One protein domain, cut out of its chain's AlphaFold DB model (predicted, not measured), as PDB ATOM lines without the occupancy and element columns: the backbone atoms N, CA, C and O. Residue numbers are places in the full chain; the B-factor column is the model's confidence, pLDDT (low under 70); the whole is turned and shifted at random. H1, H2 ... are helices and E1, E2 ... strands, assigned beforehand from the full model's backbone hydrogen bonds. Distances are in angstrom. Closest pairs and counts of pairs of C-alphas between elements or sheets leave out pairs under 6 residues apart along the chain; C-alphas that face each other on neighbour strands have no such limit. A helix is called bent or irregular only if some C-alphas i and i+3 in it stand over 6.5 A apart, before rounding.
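This is residues 19 to 169 of the 173 residues of an uncharacterized protein of Halobacteriovoraceae bacterium (UniProt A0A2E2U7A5). A twisted sheet of six strands curls round H1 and H3 on one face and H2 on the other, and its long E1-E2 hairpin makes the longest axis. The small hairpin E7-E8 packs on H2 through E7, and short H4 sits beside E1. The printed part has 151 residues with four named helices and eight named strands, in the order E1 E2 E3 H1 E4 H2 E5 H3 H4 E6 E7 E8. The large sheet, in the order E1 - E2 - E3 - E4 - E6 - E5, is antiparallel throughout, and the class is mixed, helices and strands. The whole is compact, with a radius of gyration of the C-alphas of 15.3 A and spans of 49 by 36 by 22 A.

In the large sheet, E1 is residues 20 to 34, 41.0 A long from C-alpha 20 at (18.880, 297.975, 6.724); E2 is residues 37 to 52, 42.9 A; E3 is 55 to 64, 27.7 A; E4 is 87 to 95, 25.0 A; E6 is 142 to 148, 18.9 A; and E5 is 116 to 118. E1 bends by 60 degrees at residue 31 and E2 by 65 degrees at residue 40. H1 is residues 70 to 82, 14.0 A, and is irregular, with C-alphas 74 and 77 9.1 A apart. H2 is residues 103 to 111, H3 is 121 to 129 and H4 is 131 to 135. E7 is residues 156 to 158 and E8 is 166 to 168, ending at C-alpha 168 (16.228, 279.666, 4.759).

E1, E2 and E3 form a meander, each strand the antiparallel neighbour of the one before; N 27 and O 45 are 2.9 A apart, and N 48 and O 60 2.8 A. Across the neighbour pairs, N 61 of E3 and O 92 of E4 are within hydrogen-bond range at 2.9 A, as are N 91 of E4 and O 144 of E6 at 2.8 A, and N 118 of E5 and O 145 of E6 at 2.8 A. E4, H2, E5 is a split strand-helix-strand unit, two strands of one sheet with a helix between them along the chain and E6 between them in the sheet, and its crossover is right-handed. H1 and H3 are on the same face and touch, with H1 using residues 74 to 78 alone; the closest C-alphas, of Leu 75 and Phe 123, are 4.6 A apart, at a shallow tilt of 22 degrees, opposite ways. H2 is on the opposite face; its closest C-alphas to E7 are those of Phe 110 and Val 156, 6.5 A. In the E7-E8 hairpin, N 156 and O 168 are 2.8 A apart. H4 is on the large sheet, with the C-alphas of Gly 132 and Phe 29 of E1 closest at 5.7 A. Every O i to N i+4 pair is within hydrogen-bond range in H3 and H4, 4 of 5 in H2 and 1 of 9 in H1, where 6 of 10 O i to N i+3 pairs are.

The C-alphas farthest apart, of Arg 19 and Thr 36, are 49.5 A apart. The printed part has no cut and no long link. Its mean pLDDT is 95.2, and no printed residue is under 70.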
ATOM      1  N   ARG A  19      21.119 301.243   5.642       81.69
ATOM      2  CA  ARG A  19      20.240 301.538   6.788       81.69
ATOM      3  C   ARG A  19      19.527 300.282   7.266       81.69
ATOM      4  O   ARG A  19      19.118 300.234   8.420       81.69
ATOM      5  N   ASN A  20      19.389 299.289   6.395       90.62
ATOM      6  CA  ASN A  20      18.880 297.975   6.724       90.62
ATOM      7  C   ASN A  20      19.945 296.941   6.353       90.62
ATOM      8  O   ASN A  20      20.306 296.809   5.188       90.62
ATOM      9  N   ALA A  21      20.431 296.194   7.337       92.19
ATOM     10  CA  ALA A  21      21.433 295.156   7.140       92.19
ATOM     11  C   ALA A  21      20.896 293.796   7.582       92.19
ATOM     12  O   ALA A  21      20.057 293.696   8.478       92.19
ATOM     13  N   MET A  22      21.401 292.738   6.961       93.81
ATOM     14  CA  MET A  22      21.133 291.366   7.367       93.81
ATOM     15  C   MET A  22      22.469 290.668   7.596       93.81
ATOM     16  O   MET A  22      23.386 290.821   6.788       93.81
ATOM     17  N   ILE A  23      22.579 289.952   8.709       94.31
ATOM     18  CA  ILE A  23      23.789 289.243   9.120       94.31
ATOM     19  C   ILE A  23      23.456 287.762   9.248       94.31
ATOM     20  O   ILE A  23      22.494 287.398   9.925       94.31
ATOM     21  N   ASP A  24      24.293 286.941   8.618       95.31
ATOM     22  CA  ASP A  24      24.257 285.489   8.708       95.31
ATOM     23  C   ASP A  24      25.376 285.024   9.652       95.31
ATOM     24  O   ASP A  24      26.496 285.539   9.598       95.31
ATOM     25  N   SER A  25      25.082 284.083  10.541       96.25
ATOM     26  CA  SER A  25      26.058 283.492  11.466       96.25
ATOM     27  C   SER A  25      25.546 282.151  11.982       96.25
ATOM     28  O   SER A  25      24.430 281.765  11.652       96.25
ATOM     29  N   ASP A  26      26.315 281.494  12.849       96.88
ATOM     30  CA  ASP A  26      25.897 280.248  13.487       96.88
ATOM     31  C   ASP A  26      25.796 280.419  15.006       96.88
ATOM     32  O   ASP A  26      26.606 281.110  15.633       96.88
ATOM     33  N   ILE A  27      24.828 279.731  15.612       96.88
ATOM     34  CA  ILE A  27      24.777 279.493  17.058       96.88
ATOM     35  C   ILE A  27      25.068 278.016  17.296       96.88
ATOM     36  O   ILE A  27      24.390 277.148  16.755       96.88
ATOM     37  N   VAL A  28      26.048 277.722  18.149       97.50
ATOM     38  CA  VAL A  28      26.427 276.343  18.473       97.50
ATOM     39  C   VAL A  28      26.128 276.055  19.937       97.50
ATOM     40  O   VAL A  28      26.649 276.725  20.829       97.50
ATOM     41  N   PHE A  29      25.316 275.030  20.169       97.44
ATOM     42  CA  PHE A  29      25.117 274.403  21.472       97.44
ATOM     43  C   PHE A  29      25.976 273.147  21.533       97.44
ATOM     44  O   PHE A  29      25.880 272.303  20.647       97.44
ATOM     45  N   ARG A  30      26.843 273.041  22.542       97.38
ATOM     46  CA  ARG A  30      27.766 271.913  22.712       97.38
ATOM     47  C   ARG A  30      27.354 271.076  23.910       97.38
ATOM     48  O   ARG A  30      27.102 271.626  24.974       97.38
ATOM     49  N   GLY A  31      27.357 269.768  23.714       97.50
ATOM     50  CA  GLY A  31      26.967 268.784  24.704       97.50
ATOM     51  C   GLY A  31      25.496 268.870  25.098       97.50
ATOM     52  O   GLY A  31      24.715 269.674  24.592       97.50
ATOM     53  N   GLY A  32      25.107 267.988  26.006       96.25
ATOM     54  CA  GLY A  32      23.795 268.031  26.625       96.25
ATOM     55  C   GLY A  32      23.616 266.918  27.639       96.25
ATOM     56  O   GLY A  32      24.362 265.936  27.668       96.25
ATOM     57  N   THR A  33      22.622 267.088  28.504       95.94
ATOM     58  CA  THR A  33      22.271 266.114  29.536       95.94
ATOM     59  C   THR A  33      20.764 265.902  29.573       95.94
ATOM     60  O   THR A  33      19.982 266.801  29.267       95.94
ATOM     61  N   HIS A  34      20.340 264.684  29.911       94.81
ATOM     62  CA  HIS A  34      18.945 264.360  30.188       94.81
ATOM     63  C   HIS A  34      18.867 263.164  31.144       94.81
ATOM     64  O   HIS A  34      19.218 262.034  30.783       94.81
ATOM     65  N   GLY A  35      18.421 263.405  32.379       90.88
ATOM     66  CA  GLY A  35      18.474 262.403  33.444       90.88
ATOM     67  C   GLY A  35      19.918 261.976  33.727       90.88
ATOM     68  O   GLY A  35      20.773 262.813  33.991       90.88
ATOM     69  N   THR A  36      20.201 260.676  33.645       93.00
ATOM     70  CA  THR A  36      21.550 260.108  33.841       93.00
ATOM     71  C   THR A  36      22.390 260.045  32.563       93.00
ATOM     72  O   THR A  36      23.525 259.576  32.600       93.00
ATOM     73  N   LYS A  37      21.845 260.477  31.419       95.19
ATOM     74  CA  LYS A  37      22.535 260.437  30.124       95.19
ATOM     75  C   LYS A  37      23.164 261.791  29.818       95.19
ATOM     76  O   LYS A  37      22.516 262.822  29.983       95.19
ATOM     77  N   SER A  38      24.381 261.767  29.292       96.88
ATOM     78  CA  SER A  38      25.077 262.921  28.729       96.88
ATOM     79  C   SER A  38      25.618 262.585  27.341       96.88
ATOM     80  O   SER A  38      25.717 261.412  26.966       96.88
ATOM     81  N   TRP A  39      25.916 263.608  26.553       97.88
ATOM     82  CA  TRP A  39      26.577 263.475  25.259       97.88
ATOM     83  C   TRP A  39      27.478 264.679  25.005       97.88
ATOM     84  O   TRP A  39      27.249 265.753  25.562       97.88
ATOM     85  N   ASP A  40      28.477 264.479  24.150       97.44
ATOM     86  CA  ASP A  40      29.377 265.513  23.641       97.44
ATOM     87  C   ASP A  40      29.194 265.611  22.123       97.44
ATOM     88  O   ASP A  40      29.923 265.016  21.336       97.44
ATOM     89  N   ASP A  41      28.113 266.276  21.728       97.56
ATOM     90  CA  ASP A  41      27.752 266.525  20.332       97.56
ATOM     91  C   ASP A  41      27.350 267.997  20.181       97.56
ATOM     92  O   ASP A  41      27.250 268.721  21.174       97.56
ATOM     93  N   LYS A  42      27.112 268.472  18.962       97.31
ATOM     94  CA  LYS A  42      26.737 269.857  18.685       97.31
ATOM     95  C   LYS A  42      25.361 269.961  18.035       97.31
ATOM     96  O   LYS A  42      25.051 269.249  17.089       97.31
ATOM     97  N   LEU A  43      24.567 270.919  18.501       97.62
ATOM     98  CA  LEU A  43      23.371 271.390  17.813       97.62
ATOM     99  C   LEU A  43      23.691 272.764  17.222       97.62
ATOM    100  O   LEU A  43      23.942 273.721  17.960       97.62
ATOM    101  N   VAL A  44      23.751 272.834  15.892       97.56
ATOM    102  CA  VAL A  44      24.136 274.039  15.147       97.56
ATOM    103  C   VAL A  44      22.890 274.672  14.550       97.56
ATOM    104  O   VAL A  44      22.149 274.014  13.827       97.56
ATOM    105  N   PHE A  45      22.668 275.943  14.864       97.88
ATOM    106  CA  PHE A  45      21.604 276.745  14.283       97.88
ATOM    107  C   PHE A  45      22.187 277.708  13.258       97.88
ATOM    108  O   PHE A  45      23.053 278.512  13.609       97.88
ATOM    109  N   ASP A  46      21.619 277.708  12.057       97.31
ATOM    110  CA  ASP A  46      21.799 278.795  11.104       97.31
ATOM    111  C   ASP A  46      21.050 280.018  11.633       97.31
ATOM    112  O   ASP A  46      19.834 279.964  11.857       97.31
ATOM    113  N   ARG A  47      21.753 281.130  11.829       97.31
ATOM    114  CA  ARG A  47      21.203 282.372  12.365       97.31
ATOM    115  C   ARG A  47      21.160 283.465  11.310       97.31
ATOM    116  O   ARG A  47      22.167 283.812  10.703       97.31
ATOM    117  N   TYR A  48      19.991 284.079  11.208       97.00
ATOM    118  CA  TYR A  48      19.675 285.187  10.323       97.00
ATOM    119  C   TYR A  48      19.162 286.346  11.178       97.00
ATOM    120  O   TYR A  48      18.123 286.243  11.834       97.00
ATOM    121  N   SER A  49      19.902 287.449  11.192       96.38
ATOM    122  CA  SER A  49      19.597 288.625  12.004       96.38
ATOM    123  C   SER A  49      19.356 289.831  11.107       96.38
ATOM    124  O   SER A  49      20.191 290.165  10.270       96.38
ATOM    125  N   TRP A  50      18.243 290.532  11.312       96.00
ATOM    126  CA  TRP A  50      17.906 291.749  10.575       96.00
ATOM    127  C   TRP A  50      18.085 292.968  11.470       96.00
ATOM    128  O   TRP A  50      17.525 293.046  12.570       96.00
ATOM    129  N   TYR A  51      18.837 293.943  10.973       94.38
ATOM    130  CA  TYR A  51      19.192 295.173  11.662       94.38
ATOM    131  C   TYR A  51      18.638 296.380  10.922       94.38
ATOM    132  O   TYR A  51      18.848 296.533   9.722       94.38
ATOM    133  N   LYS A  52      17.963 297.262  11.655       92.75
ATOM    134  CA  LYS A  52      17.644 298.610  11.193       92.75
ATOM    135  C   LYS A  52      18.592 299.570  11.898       92.75
ATOM    136  O   LYS A  52      18.538 299.709  13.123       92.75
ATOM    137  N   GLU A  53      19.468 300.189  11.123       88.44
ATOM    138  CA  GLU A  53      20.643 300.921  11.587       88.44
ATOM    139  C   GLU A  53      21.494 299.999  12.477       88.44
ATOM    140  O   GLU A  53      21.957 298.959  12.022       88.44
ATOM    141  N   ILE A  54      21.649 300.324  13.761       87.94
ATOM    142  CA  ILE A  54      22.390 299.503  14.735       87.94
ATOM    143  C   ILE A  54      21.489 298.573  15.565       87.94
ATOM    144  O   ILE A  54      21.969 297.837  16.425       87.94
ATOM    145  N   ASN A  55      20.170 298.617  15.358       91.19
ATOM    146  CA  ASN A  55      19.207 297.890  16.178       91.19
ATOM    147  C   ASN A  55      18.783 296.583  15.510       91.19
ATOM    148  O   ASN A  55      18.155 296.611  14.453       91.19
ATOM    149  N   MET A  56      19.015 295.453  16.180       94.19
ATOM    150  CA  MET A  56      18.416 294.179  15.777       94.19
ATOM    151  C   MET A  56      16.895 294.266  15.936       94.19
ATOM    152  O   MET A  56      16.383 294.505  17.035       94.19
ATOM    153  N   VAL A  57      16.175 294.113  14.830       95.81
ATOM    154  CA  VAL A  57      14.709 294.173  14.786       95.81
ATOM    155  C   VAL A  57      14.091 292.786  14.718       95.81
ATOM    156  O   VAL A  57      13.051 292.569  15.337       95.81
ATOM    157  N   TYR A  58      14.757 291.849  14.045       97.06
ATOM    158  CA  TYR A  58      14.328 290.460  13.921       97.06
ATOM    159  C   TYR A  58      15.532 289.534  14.005       97.06
ATOM    160  O   TYR A  58      16.636 289.914  13.617       97.06
ATOM    161  N   ASP A  59      15.310 288.325  14.498       97.12
ATOM    162  CA  ASP A  59      16.326 287.281  14.538       97.12
ATOM    163  C   ASP A  59      15.646 285.916  14.440       97.12
ATOM    164  O   ASP A  59      14.667 285.652  15.142       97.12
ATOM    165  N   ILE A  60      16.132 285.077  13.533       97.31
ATOM    166  CA  ILE A  60      15.697 283.693  13.368       97.31
ATOM    167  C   ILE A  60      16.946 282.837  13.435       97.31
ATOM    168  O   ILE A  60      17.843 283.006  12.619       97.31
ATOM    169  N   SER A  61      16.988 281.908  14.379       97.75
ATOM    170  CA  SER A  61      17.992 280.845  14.392       97.75
ATOM    171  C   SER A  61      17.284 279.515  14.213       97.75
ATOM    172  O   SER A  61      16.317 279.264  14.925       97.75
ATOM    173  N   ILE A  62      17.709 278.669  13.280       97.50
ATOM    174  CA  ILE A  62      17.031 277.401  13.000       97.50
ATOM    175  C   ILE A  62      18.030 276.260  12.845       97.50
ATOM    176  O   ILE A  62      19.046 276.407  12.178       97.50
ATOM    177  N   ALA A  63      17.735 275.132  13.478       97.38
ATOM    178  CA  ALA A  63      18.518 273.907  13.395       97.38
ATOM    179  C   ALA A  63      17.610 272.751  12.985       97.38
ATOM    180  O   ALA A  63      16.477 272.657  13.464       97.38
ATOM    181  N   GLU A  64      18.105 271.852  12.139       96.69
ATOM    182  CA  GLU A  64      17.483 270.543  11.965       96.69
ATOM    183  C   GLU A  64      17.867 269.636  13.137       96.69
ATOM    184  O   GLU A  64      19.025 269.558  13.542       96.69
ATOM    185  N   LEU A  65      16.872 268.966  13.705       96.50
ATOM    186  CA  LEU A  65      17.047 267.954  14.729       96.50
ATOM    187  C   LEU A  65      16.976 266.582  14.055       96.50
ATOM    188  O   LEU A  65      15.901 265.982  13.942       96.50
ATOM    189  N   GLU A  66      18.131 266.114  13.583       94.75
ATOM    190  CA  GLU A  66      18.295 264.844  12.864       94.75
ATOM    191  C   GLU A  66      17.816 263.637  13.690       94.75
ATOM    192  O   GLU A  66      17.641 263.721  14.911       94.75
ATOM    193  N   LEU A  67      17.517 262.511  13.029       92.94
ATOM    194  CA  LEU A  67      16.941 261.309  13.661       92.94
ATOM    195  C   LEU A  67      17.880 260.637  14.668       92.94
ATOM    196  O   LEU A  67      17.420 260.123  15.687       92.94
ATOM    197  N   ASP A  68      19.175 260.670  14.400       94.31
ATOM    198  CA  ASP A  68      20.249 260.119  15.224       94.31
ATOM    199  C   ASP A  68      20.811 261.123  16.243       94.31
ATOM    200  O   ASP A  68      21.505 260.721  17.182       94.31
ATOM    201  N   SER A  69      20.448 262.406  16.126       96.25
ATOM    202  CA  SER A  69      20.925 263.456  17.020       96.25
ATOM    203  C   SER A  69      20.630 263.126  18.492       96.25
ATOM    204  O   SER A  69      19.470 262.910  18.882       96.25
ATOM    205  N   PRO A  70      21.641 263.153  19.381       97.06
ATOM    206  CA  PRO A  70      21.439 262.866  20.791       97.06
ATOM    207  C   PRO A  70      20.568 263.920  21.487       97.06
ATOM    208  O   PRO A  70      19.943 263.589  22.496       97.06
ATOM    209  N   PHE A  71      20.447 265.122  20.912       97.75
ATOM    210  CA  PHE A  71      19.559 266.189  21.374       97.75
ATOM    211  C   PHE A  71      18.072 265.825  21.278       97.75
ATOM    212  O   PHE A  71      17.262 266.395  22.007       97.75
ATOM    213  N   ARG A  72      17.683 264.806  20.489       96.56
ATOM    214  CA  ARG A  72      16.307 264.268  20.518       96.56
ATOM    215  C   ARG A  72      15.899 263.742  21.891       96.56
ATOM    216  O   ARG A  72      14.709 263.673  22.181       96.56
ATOM    217  N   LYS A  73      16.858 263.399  22.760       96.25
ATOM    218  CA  LYS A  73      16.574 262.983  24.142       96.25
ATOM    219  C   LYS A  73      15.874 264.080  24.951       96.25
ATOM    220  O   LYS A  73      15.173 263.743  25.897       96.25
ATOM    221  N   TRP A  74      16.019 265.352  24.571       97.75
ATOM    222  CA  TRP A  74      15.300 266.468  25.192       97.75
ATOM    223  C   TRP A  74      13.813 266.527  24.842       97.75
ATOM    224  O   TRP A  74      13.074 267.199  25.548       97.75
ATOM    225  N   LEU A  75      13.356 265.819  23.804       96.88
ATOM    226  CA  LEU A  75      11.943 265.811  23.414       96.88
ATOM    227  C   LEU A  75      11.041 265.106  24.436       96.88
ATOM    228  O   LEU A  75       9.839 265.325  24.401       96.88
ATOM    229  N   GLY A  76      11.572 264.241  25.305       92.94
ATOM    230  CA  GLY A  76      10.755 263.547  26.306       92.94
ATOM    231  C   GLY A  76       9.537 262.845  25.690       92.94
ATOM    232  O   GLY A  76       9.679 262.007  24.793       92.94
ATOM    233  N   GLU A  77       8.337 263.213  26.140       92.12
ATOM    234  CA  GLU A  77       7.066 262.649  25.657       92.12
ATOM    235  C   GLU A  77       6.723 263.082  24.218       92.12
ATOM    236  O   GLU A  77       5.941 262.440  23.509       92.12
ATOM    237  N   GLU A  78       7.339 264.160  23.736       94.94
ATOM    238  CA  GLU A  78       7.102 264.729  22.408       94.94
ATOM    239  C   GLU A  78       7.769 263.926  21.298       94.94
ATOM    240  O   GLU A  78       7.409 264.095  20.130       94.94
ATOM    241  N   LEU A  79       8.681 263.010  21.645       94.38
ATOM    242  CA  LEU A  79       9.423 262.187  20.695       94.38
ATOM    243  C   LEU A  79       8.498 261.423  19.735       94.38
ATOM    244  O   LEU A  79       8.785 261.347  18.543       94.38
ATOM    245  N   LEU A  80       7.359 260.916  20.221       92.44
ATOM    246  CA  LEU A  80       6.379 260.195  19.396       92.44
ATOM    247  C   LEU A  80       5.704 261.092  18.350       92.44
ATOM    248  O   LEU A  80       5.411 260.643  17.243       92.44
ATOM    249  N   ARG A  81       5.439 262.359  18.688       92.56
ATOM    250  CA  ARG A  81       4.849 263.332  17.753       92.56
ATOM    251  C   ARG A  81       5.897 263.808  16.751       92.56
ATOM    252  O   ARG A  81       5.639 263.791  15.554       92.56
ATOM    253  N   ALA A  82       7.085 264.139  17.246       93.81
ATOM    254  CA  ALA A  82       8.261 264.492  16.460       93.81
ATOM    255  C   ALA A  82       8.689 263.389  15.475       93.81
ATOM    256  O   ALA A  82       9.170 263.686  14.387       93.81
ATOM    257  N   GLY A  83       8.502 262.115  15.833       93.00
ATOM    258  CA  GLY A  83       8.820 260.965  14.982       93.00
ATOM    259  C   GLY A  83       7.925 260.811  13.749       93.00
ATOM    260  O   GLY A  83       8.229 259.993  12.891       93.00
ATOM    261  N   LYS A  84       6.835 261.583  13.642       93.88
ATOM    262  CA  LYS A  84       5.968 261.621  12.450       93.88
ATOM    263  C   LYS A  84       6.431 262.635  11.401       93.88
ATOM    264  O   LYS A  84       5.812 262.728  10.346       93.88
ATOM    265  N   CYS A  85       7.452 263.427  11.715       95.31
ATOM    266  CA  CYS A  85       8.038 264.381  10.787       95.31
ATOM    267  C   CYS A  85       9.126 263.693   9.975       95.31
ATOM    268  O   CYS A  85       9.990 263.035  10.554       95.31
ATOM    269  N   ASP A  86       9.124 263.917   8.664       95.44
ATOM    270  CA  ASP A  86      10.239 263.511   7.806       95.44
ATOM    271  C   ASP A  86      11.484 264.334   8.157       95.44
ATOM    272  O   ASP A  86      12.600 263.821   8.166       95.44
ATOM    273  N   ARG A  87      11.278 265.615   8.497       95.44
ATOM    274  CA  ARG A  87      12.311 266.533   8.986       95.44
ATOM    275  C   ARG A  87      11.773 267.335  10.156       95.44
ATOM    276  O   ARG A  87      10.655 267.844  10.097       95.44
ATOM    277  N   LEU A  88      12.549 267.457  11.222       97.31
ATOM    278  CA  LEU A  88      12.169 268.221  12.406       97.31
ATOM    279  C   LEU A  88      13.127 269.388  12.564       97.31
ATOM    280  O   LEU A  88      14.327 269.169  12.645       97.31
ATOM    281  N   PHE A  89      12.607 270.605  12.673       97.62
ATOM    282  CA  PHE A  89      13.423 271.784  12.930       97.62
ATOM    283  C   PHE A  89      13.066 272.418  14.267       97.62
ATOM    284  O   PHE A  89      11.897 272.478  14.658       97.62
ATOM    285  N   ILE A  90      14.086 272.933  14.941       97.88
ATOM    286  CA  ILE A  90      13.963 273.780  16.119       97.88
ATOM    287  C   ILE A  90      14.306 275.197  15.684       97.88
ATOM    288  O   ILE A  90      15.423 275.460  15.245       97.88
ATOM    289  N   GLY A  91      13.349 276.111  15.801       97.44
ATOM    290  CA  GLY A  91      13.549 277.519  15.497       97.44
ATOM    291  C   GLY A  91      13.470 278.395  16.744       97.44
ATOM    292  O   GLY A  91      12.631 278.190  17.619       97.44
ATOM    293  N   LEU A  92      14.331 279.402  16.805       97.94
ATOM    294  CA  LEU A  92      14.366 280.459  17.806       97.94
ATOM    295  C   LEU A  92      14.027 281.763  17.105       97.94
ATOM    296  O   LEU A  92      14.776 282.228  16.250       97.94
ATOM    297  N   PHE A  93      12.897 282.352  17.470       97.44
ATOM    298  CA  PHE A  93      12.352 283.510  16.778       97.44
ATOM    299  C   PHE A  93      12.277 284.710  17.702       97.44
ATOM    300  O   PHE A  93      11.611 284.671  18.737       97.44
ATOM    301  N   TYR A  94      12.870 285.814  17.283       97.12
ATOM    302  CA  TYR A  94      12.775 287.096  17.955       97.12
ATOM    303  C   TYR A  94      12.230 288.156  17.003       97.12
ATOM    304  O   TYR A  94      12.628 288.264  15.842       97.12
ATOM    305  N   ALA A  95      11.333 288.976  17.538       96.00
ATOM    306  CA  ALA A  95      10.900 290.221  16.933       96.00
ATOM    307  C   ALA A  95      10.906 291.305  18.012       96.00
ATOM    308  O   ALA A  95      10.428 291.092  19.129       96.00
ATOM    309  N   LYS A  96      11.455 292.477  17.689       93.94
ATOM    310  CA  LYS A  96      11.443 293.632  18.587       93.94
ATOM    311  C   LYS A  96       9.999 294.079  18.836       93.94
ATOM    312  O   LYS A  96       9.191 294.147  17.913       93.94
ATOM    313  N   ASN A  97       9.679 294.436  20.079       90.44
ATOM    314  CA  ASN A  97       8.363 294.983  20.419       90.44
ATOM    315  C   ASN A  97       8.049 296.221  19.562       90.44
ATOM    316  O   ASN A  97       8.889 297.111  19.424       90.44
ATOM    317  N   GLY A  98       6.838 296.266  18.999       85.81
ATOM    318  CA  GLY A  98       6.399 297.344  18.108       85.81
ATOM    319  C   GLY A  98       6.969 297.278  16.686       85.81
ATOM    320  O   GLY A  98       6.763 298.212  15.914       85.81
ATOM    321  N   ALA A  99       7.684 296.210  16.320       88.38
ATOM    322  CA  ALA A  99       8.086 295.992  14.937       88.38
ATOM    323  C   ALA A  99       6.870 295.628  14.053       88.38
ATOM    324  O   ALA A  99       5.940 294.981  14.540       88.38
ATOM    325  N   PRO A 100       6.865 296.008  12.758       84.50
ATOM    326  CA  PRO A 100       5.771 295.681  11.834       84.50
ATOM    327  C   PRO A 100       5.495 294.179  11.688       84.50
ATOM    328  O   PRO A 100       4.351 293.773  11.507       84.50
ATOM    329  N   THR A 101       6.542 293.357  11.766       87.75
ATOM    330  CA  THR A 101       6.456 291.895  11.708       87.75
ATOM    331  C   THR A 101       6.623 291.330  13.114       87.75
ATOM    332  O   THR A 101       7.471 291.775  13.880       87.75
ATOM    333  N   ASN A 102       5.826 290.331  13.479       92.00
ATOM    334  CA  ASN A 102       5.969 289.634  14.757       92.00
ATOM    335  C   ASN A 102       6.365 288.169  14.534       92.00
ATOM    336  O   ASN A 102       6.345 287.663  13.412       92.00
ATOM    337  N   THR A 103       6.682 287.455  15.612       92.56
ATOM    338  CA  THR A 103       7.020 286.027  15.537       92.56
ATOM    339  C   THR A 103       5.933 285.189  14.857       92.56
ATOM    340  O   THR A 103       6.256 284.273  14.108       92.56
ATOM    341  N   ALA A 104       4.650 285.500  15.064       93.38
ATOM    342  CA  ALA A 104       3.557 284.773  14.415       93.38
ATOM    343  C   ALA A 104       3.564 284.958  12.888       93.38
ATOM    344  O   ALA A 104       3.279 284.016  12.157       93.38
ATOM    345  N   SER A 105       3.959 286.138  12.409       93.38
ATOM    346  CA  SER A 105       4.107 286.434  10.981       93.38
ATOM    347  C   SER A 105       5.254 285.641  10.350       93.38
ATOM    348  O   SER A 105       5.156 285.248   9.194       93.38
ATOM    349  N   PHE A 106       6.331 285.378  11.096       93.94
ATOM    350  CA  PHE A 106       7.391 284.483  10.627       93.94
ATOM    351  C   PHE A 106       6.912 283.040  10.558       93.94
ATOM    352  O   PHE A 106       7.027 282.419   9.511       93.94
ATOM    353  N   ILE A 107       6.312 282.534  11.638       95.12
ATOM    354  CA  ILE A 107       5.750 281.177  11.692       95.12
ATOM    355  C   ILE A 107       4.774 280.941  10.531       95.12
ATOM    356  O   ILE A 107       4.819 279.897   9.885       95.12
ATOM    357  N   GLN A 108       3.936 281.930  10.208       96.62
ATOM    358  CA  GLN A 108       2.999 281.842   9.092       96.62
ATOM    359  C   GLN A 108       3.694 281.585   7.745       96.62
ATOM    360  O   GLN A 108       3.187 280.799   6.953       96.62
ATOM    361  N   GLN A 109       4.877 282.150   7.504       96.50
ATOM    362  CA  GLN A 109       5.635 281.920   6.265       96.50
ATOM    363  C   GLN A 109       6.199 280.489   6.177       96.50
ATOM    364  O   GLN A 109       6.262 279.902   5.095       96.50
ATOM    365  N   PHE A 110       6.537 279.870   7.317       96.94
ATOM    366  CA  PHE A 110       6.878 278.441   7.368       96.94
ATOM    367  C   PHE A 110       5.651 277.563   7.090       96.94
ATOM    368  O   PHE A 110       5.741 276.606   6.320       96.94
ATOM    369  N   ARG A 111       4.477 277.927   7.620       96.62
ATOM    370  CA  ARG A 111       3.209 277.236   7.320       96.62
ATOM    371  C   ARG A 111       2.811 277.348   5.856       96.62
ATOM    372  O   ARG A 111       2.382 276.368   5.257       96.62
ATOM    373  N   GLU A 112       3.026 278.511   5.250       97.00
ATOM    374  CA  GLU A 112       2.877 278.725   3.808       97.00
ATOM    375  C   GLU A 112       3.865 277.900   2.981       97.00
ATOM    376  O   GLU A 112       3.677 277.758   1.779       97.00
ATOM    377  N   SER A 113       4.883 277.300   3.598       96.69
ATOM    378  CA  SER A 113       5.780 276.319   2.978       96.69
ATOM    379  C   SER A 113       5.424 274.873   3.358       96.69
ATOM    380  O   SER A 113       6.202 273.954   3.117       96.69
ATOM    381  N   ASN A 114       4.224 274.652   3.904       97.06
ATOM    382  CA  ASN A 114       3.721 273.379   4.428       97.06
ATOM    383  C   ASN A 114       4.601 272.780   5.543       97.06
ATOM    384  O   ASN A 114       4.759 271.560   5.605       97.06
ATOM    385  N   LEU A 115       5.198 273.610   6.402       97.19
ATOM    386  CA  LEU A 115       5.741 273.151   7.682       97.19
ATOM    387  C   LEU A 115       4.689 273.355   8.774       97.19
ATOM    388  O   LEU A 115       4.125 274.439   8.909       97.19
ATOM    389  N   GLU A 116       4.423 272.315   9.555       95.94
ATOM    390  CA  GLU A 116       3.451 272.368  10.648       95.94
ATOM    391  C   GLU A 116       4.129 272.765  11.961       95.94
ATOM    392  O   GLU A 116       5.206 272.266  12.292       95.94
ATOM    393  N   ASP A 117       3.487 273.620  12.752       94.75
ATOM    394  CA  ASP A 117       3.962 273.937  14.095       94.75
ATOM    395  C   ASP A 117       3.863 272.710  15.009       94.75
ATOM    396  O   ASP A 117       2.815 272.066  15.111       94.75
ATOM    397  N   LEU A 118       4.924 272.453  15.767       95.62
ATOM    398  CA  LEU A 118       4.935 271.493  16.861       95.62
ATOM    399  C   LEU A 118       5.156 272.187  18.196       95.62
ATOM    400  O   LEU A 118       6.053 273.014  18.375       95.62
ATOM    401  N   VAL A 119       4.336 271.792  19.164       94.50
ATOM    402  CA  VAL A 119       4.492 272.188  20.559       94.50
ATOM    403  C   VAL A 119       5.543 271.286  21.197       94.50
ATOM    404  O   VAL A 119       5.313 270.083  21.321       94.50
ATOM    405  N   LEU A 120       6.674 271.889  21.576       96.62
ATOM    406  CA  LEU A 120       7.836 271.213  22.152       96.62
ATOM    407  C   LEU A 120       8.183 271.764  23.554       96.62
ATOM    408  O   LEU A 120       9.179 272.463  23.728       96.62
ATOM    409  N   LEU A 121       7.305 271.554  24.533       96.75
ATOM    410  CA  LEU A 121       7.456 271.982  25.928       96.75
ATOM    411  C   LEU A 121       8.630 271.301  26.640       96.75
ATOM    412  O   LEU A 121       9.391 271.997  27.317       96.75
ATOM    413  N   ASP A 122       8.786 269.985  26.492       97.00
ATOM    414  CA  ASP A 122       9.883 269.239  27.121       97.00
ATOM    415  C   ASP A 122      11.216 269.701  26.544       97.00
ATOM    416  O   ASP A 122      12.115 270.103  27.292       97.00
ATOM    417  N   PHE A 123      11.303 269.770  25.211       98.00
ATOM    418  CA  PHE A 123      12.504 270.275  24.553       98.00
ATOM    419  C   PHE A 123      12.810 271.703  24.989       98.00
ATOM    420  O   PHE A 123      13.945 272.007  25.346       98.00
ATOM    421  N   LYS A 124      11.797 272.580  25.005       98.00
ATOM    422  CA  LYS A 124      11.950 273.971  25.434       98.00
ATOM    423  C   LYS A 124      12.521 274.057  26.845       98.00
ATOM    424  O   LYS A 124      13.481 274.788  27.056       98.00
ATOM    425  N   LYS A 125      11.966 273.298  27.791       97.56
ATOM    426  CA  LYS A 125      12.428 273.284  29.182       97.56
ATOM    427  C   LYS A 125      13.901 272.891  29.285       97.56
ATOM    428  O   LYS A 125      14.651 273.547  30.002       97.56
ATOM    429  N   GLN A 126      14.314 271.834  28.585       97.88
ATOM    430  CA  GLN A 126      15.710 271.384  28.601       97.88
ATOM    431  C   GLN A 126      16.635 272.391  27.909       97.88
ATOM    432  O   GLN A 126      17.699 272.720  28.428       97.88
ATOM    433  N   PHE A 127      16.201 272.930  26.769       97.88
ATOM    434  CA  PHE A 127      16.941 273.922  26.000       97.88
ATOM    435  C   PHE A 127      17.182 275.208  26.801       97.88
ATOM    436  O   PHE A 127      18.303 275.702  26.843       97.88
ATOM    437  N   GLU A 128      16.159 275.725  27.487       97.62
ATOM    438  CA  GLU A 128      16.257 276.922  28.336       97.62
ATOM    439  C   GLU A 128      17.140 276.706  29.576       97.62
ATOM    440  O   GLU A 128      17.720 277.664  30.091       97.62
ATOM    441  N   ALA A 129      17.268 275.462  30.050       97.06
ATOM    442  CA  ALA A 129      18.152 275.099  31.157       97.06
ATOM    443  C   ALA A 129      19.626 274.928  30.734       97.06
ATOM    444  O   ALA A 129      20.509 274.914  31.593       97.06
ATOM    445  N   HIS A 130      19.903 274.795  29.435       97.56
ATOM    446  CA  HIS A 130      21.254 274.624  28.908       97.56
ATOM    447  C   HIS A 130      22.074 275.923  29.008       97.56
ATOM    448  O   HIS A 130      21.569 277.009  28.729       97.56
ATOM    449  N   GLU A 131      23.371 275.831  29.322       96.00
ATOM    450  CA  GLU A 131      24.244 277.010  29.495       96.00
ATOM    451  C   GLU A 131      24.283 277.924  28.260       96.00
ATOM    452  O   GLU A 131      24.117 279.142  28.376       96.00
ATOM    453  N   GLY A 132      24.343 277.320  27.068       96.19
ATOM    454  CA  GLY A 132      24.291 278.025  25.788       96.19
ATOM    455  C   GLY A 132      23.083 278.961  25.638       96.19
ATOM    456  O   GLY A 132      23.202 280.005  25.002       96.19
ATOM    457  N   PHE A 133      21.937 278.673  26.267       97.50
ATOM    458  CA  PHE A 133      20.768 279.559  26.203       97.50
ATOM    459  C   PHE A 133      21.057 280.934  26.820       97.50
ATOM    460  O   PHE A 133      20.677 281.978  26.272       97.50
ATOM    461  N   ARG A 134      21.772 280.941  27.951       95.75
ATOM    462  CA  ARG A 134      22.197 282.161  28.641       95.75
ATOM    463  C   ARG A 134      23.338 282.843  27.900       95.75
ATOM    464  O   ARG A 134      23.293 284.063  27.738       95.75
ATOM    465  N   ASP A 135      24.319 282.075  27.441       96.38
ATOM    466  CA  ASP A 135      25.518 282.610  26.788       96.38
ATOM    467  C   ASP A 135      25.161 283.358  25.496       96.38
ATOM    468  O   ASP A 135      25.652 284.460  25.247       96.38
ATOM    469  N   TRP A 136      24.194 282.829  24.743       96.62
ATOM    470  CA  TRP A 136      23.646 283.460  23.541       96.62
ATOM    471  C   TRP A 136      22.526 284.480  23.814       96.62
ATOM    472  O   TRP A 136      22.017 285.101  22.880       96.62
ATOM    473  N   ARG A 137      22.157 284.710  25.085       96.44
ATOM    474  CA  ARG A 137      21.136 285.685  25.527       96.44
ATOM    475  C   ARG A 137      19.772 285.503  24.849       96.44
ATOM    476  O   ARG A 137      19.126 286.477  24.454       96.44
ATOM    477  N   LEU A 138      19.307 284.260  24.763       96.62
ATOM    478  CA  LEU A 138      18.111 283.875  24.005       96.62
ATOM    479  C   LEU A 138      16.791 284.030  24.783       96.62
ATOM    480  O   LEU A 138      15.742 283.587  24.330       96.62
ATOM    481  N   SER A 139      16.798 284.713  25.932       96.12
ATOM    482  CA  SER A 139      15.620 284.871  26.805       96.12
ATOM    483  C   SER A 139      14.434 285.602  26.167       96.12
ATOM    484  O   SER A 139      13.320 285.538  26.681       96.12
ATOM    485  N   ARG A 140      14.660 286.318  25.060       95.56
ATOM    486  CA  ARG A 140      13.608 287.005  24.292       95.56
ATOM    487  C   ARG A 140      13.196 286.251  23.032       95.56
ATOM    488  O   ARG A 140      12.314 286.723  22.316       95.56
ATOM    489  N   HIS A 141      13.826 285.118  22.748       97.06
ATOM    490  CA  HIS A 141      13.493 284.287  21.605       97.06
ATOM    491  C   HIS A 141      12.391 283.310  21.983       97.06
ATOM    492  O   HIS A 141      12.411 282.677  23.036       97.06
ATOM    493  N   LYS A 142      11.422 283.161  21.089       96.81
ATOM    494  CA  LYS A 142      10.411 282.118  21.179       96.81
ATOM    495  C   LYS A 142      10.939 280.862  20.497       96.81
ATOM    496  O   LYS A 142      11.210 280.896  19.298       96.81
ATOM    497  N   LEU A 143      11.027 279.765  21.245       97.56
ATOM    498  CA  LEU A 143      11.287 278.442  20.684       97.56
ATOM    499  C   LEU A 143      10.030 277.903  19.989       97.56
ATOM    500  O   LEU A 143       8.927 277.971  20.539       97.56
ATOM    501  N   VAL A 144      10.204 277.385  18.777       96.81
ATOM    502  CA  VAL A 144       9.151 276.829  17.924       96.81
ATOM    503  C   VAL A 144       9.660 275.528  17.308       96.81
ATOM    504  O   VAL A 144      10.750 275.507  16.740       96.81
ATOM    505  N   GLY A 145       8.878 274.453  17.402       97.56
ATOM    506  CA  GLY A 145       9.106 273.248  16.606       97.56
ATOM    507  C   GLY A 145       8.438 273.378  15.241       97.56
ATOM    508  O   GLY A 145       7.303 273.846  15.165       97.56
ATOM    509  N   LEU A 146       9.116 272.960  14.176       97.62
ATOM    510  CA  LEU A 146       8.575 272.937  12.817       97.62
ATOM    511  C   LEU A 146       8.716 271.527  12.237       97.62
ATOM    512  O   LEU A 146       9.815 270.978  12.172       97.62
ATOM    513  N   CYS A 147       7.599 270.942  11.824       97.12
ATOM    514  CA  CYS A 147       7.507 269.605  11.255       97.12
ATOM    515  C   CYS A 147       7.429 269.691   9.734       97.12
ATOM    516  O   CYS A 147       6.436 270.161   9.176       97.12
ATOM    517  N   GLY A 148       8.482 269.226   9.078       96.12
ATOM    518  CA  GLY A 148       8.520 268.986   7.649       96.12
ATOM    519  C   GLY A 148       7.992 267.597   7.298       96.12
ATOM    520  O   GLY A 148       8.302 266.615   7.975       96.12
ATOM    521  N   ARG A 149       7.231 267.513   6.210       94.12
ATOM    522  CA  ARG A 149       6.759 266.274   5.580       94.12
ATOM    523  C   ARG A 149       7.124 266.269   4.093       94.12
ATOM    524  O   ARG A 149       7.624 267.259   3.564       94.12
ATOM    525  N   SER A 150       6.827 265.176   3.402       92.38
ATOM    526  CA  SER A 150       7.090 264.985   1.969       92.38
ATOM    527  C   SER A 150       6.533 266.084   1.056       92.38
ATOM    528  O   SER A 150       7.082 266.323  -0.015       92.38
ATOM    529  N   ASN A 151       5.472 266.785   1.468       93.50
ATOM    530  CA  ASN A 151       4.883 267.908   0.735       93.50
ATOM    531  C   ASN A 151       5.407 269.293   1.172       93.50
ATOM    532  O   ASN A 151       4.930 270.310   0.655       93.50
ATOM    533  N   SER A 152       6.339 269.362   2.126       96.00
ATOM    534  CA  SER A 152       6.982 270.610   2.544       96.00
ATOM    535  C   SER A 152       7.854 271.180   1.433       96.00
ATOM    536  O   SER A 152       8.546 270.458   0.716       96.00
ATOM    537  N   ARG A 153       7.805 272.503   1.283       95.12
ATOM    538  CA  ARG A 153       8.552 273.245   0.268       95.12
ATOM    539  C   ARG A 153       9.816 273.830   0.881       95.12
ATOM    540  O   ARG A 153       9.750 274.538   1.881       95.12
ATOM    541  N   TYR A 154      10.948 273.561   0.238       93.38
ATOM    542  CA  TYR A 154      12.256 274.100   0.598       93.38
ATOM    543  C   TYR A 154      12.927 274.716  -0.643       93.38
ATOM    544  O   TYR A 154      12.745 274.180  -1.739       93.38
ATOM    545  N   PRO A 155      13.731 275.787  -0.497       94.88
ATOM    546  CA  PRO A 155      13.918 276.572   0.725       94.88
ATOM    547  C   PRO A 155      12.654 277.365   1.098       94.88
ATOM    548  O   PRO A 155      11.788 277.618   0.260       94.88
ATOM    549  N   VAL A 156      12.553 277.770   2.364       95.19
ATOM    550  CA  VAL A 156      11.487 278.659   2.842       95.19
ATOM    551  C   VAL A 156      11.879 280.100   2.528       95.19
ATOM    552  O   VAL A 156      12.958 280.549   2.918       95.19
ATOM    553  N   GLN A 157      11.005 280.825   1.829       95.50
ATOM    554  CA  GLN A 157      11.196 282.246   1.528       95.50
ATOM    555  C   GLN A 157      10.698 283.094   2.696       95.50
ATOM    556  O   GLN A 157       9.506 283.101   2.998       95.50
ATOM    557  N   ILE A 158      11.608 283.828   3.327       95.06
ATOM    558  CA  ILE A 158      11.316 284.754   4.414       95.06
ATOM    559  C   ILE A 158      11.329 286.187   3.897       95.06
ATOM    560  O   ILE A 158      12.332 286.690   3.389       95.06
ATOM    561  N   LYS A 159      10.192 286.846   4.080       95.06
ATOM    562  CA  LYS A 159       9.905 288.225   3.718       95.06
ATOM    563  C   LYS A 159       9.816 289.067   4.976       95.06
ATOM    564  O   LYS A 159       9.024 288.791   5.884       95.06
ATOM    565  N   VAL A 160      10.617 290.125   5.002       93.19
ATOM    566  CA  VAL A 160      10.648 291.100   6.089       93.19
ATOM    567  C   VAL A 160      10.505 292.498   5.492       93.19
ATOM    568  O   VAL A 160      11.331 292.888   4.668       93.19
ATOM    569  N   PRO A 161       9.498 293.291   5.902       90.62
ATOM    570  CA  PRO A 161       9.297 294.636   5.382       90.62
ATOM    571  C   PRO A 161      10.550 295.505   5.516       90.62
ATOM    572  O   PRO A 161      11.082 295.689   6.612       90.62
ATOM    573  N   GLY A 162      10.995 296.066   4.391       90.50
ATOM    574  CA  GLY A 162      12.181 296.919   4.317       90.50
ATOM    575  C   GLY A 162      13.505 296.172   4.138       90.50
ATOM    576  O   GLY A 162      14.538 296.827   4.029       90.50
ATOM    577  N   PHE A 163      13.498 294.842   4.068       92.94
ATOM    578  CA  PHE A 163      14.683 294.032   3.794       92.94
ATOM    579  C   PHE A 163      14.500 293.235   2.503       92.94
ATOM    580  O   PHE A 163      13.390 293.097   1.993       92.94
ATOM    581  N   LYS A 164      15.607 292.721   1.963       91.88
ATOM    582  CA  LYS A 164      15.569 291.778   0.842       91.88
ATOM    583  C   LYS A 164      15.028 290.430   1.321       91.88
ATOM    584  O   LYS A 164      15.350 290.005   2.433       91.88
ATOM    585  N   ASP A 165      14.253 289.774   0.462       93.62
ATOM    586  CA  ASP A 165      13.768 288.412   0.686       93.62
ATOM    587  C   ASP A 165      14.947 287.452   0.891       93.62
ATOM    588  O   ASP A 165      16.022 287.614   0.297       93.62
ATOM    589  N   ARG A 166      14.747 286.453   1.754       93.31
ATOM    590  CA  ARG A 166      15.795 285.516   2.150       93.31
ATOM    591  C   ARG A 166      15.314 284.076   2.121       93.31
ATOM    592  O   ARG A 166      14.317 283.730   2.740       93.31
ATOM    593  N   GLU A 167      16.106 283.222   1.493       94.69
ATOM    594  CA  GLU A 167      15.946 281.772   1.559       94.69
ATOM    595  C   GLU A 167      16.587 281.192   2.819       94.69
ATOM    596  O   GLU A 167      17.778 281.412   3.068       94.69
ATOM    597  N   ILE A 168      15.808 280.412   3.566       93.38
ATOM    598  CA  ILE A 168      16.228 279.666   4.759       93.38
ATOM    599  C   ILE A 168      15.877 278.178   4.575       93.38
ATOM    600  O   ILE A 168      15.054 277.834   3.726       93.38
ATOM    601  N   LEU A 169      16.503 277.284   5.352       90.81
ATOM    602  CA  LEU A 169      16.347 275.826   5.244       90.81
ATOM    603  C   LEU A 169      16.731 275.306   3.856       90.81
ATOM    604  O   LEU A 169      16.004 274.530   3.227       90.81
TER     605      LEU A 169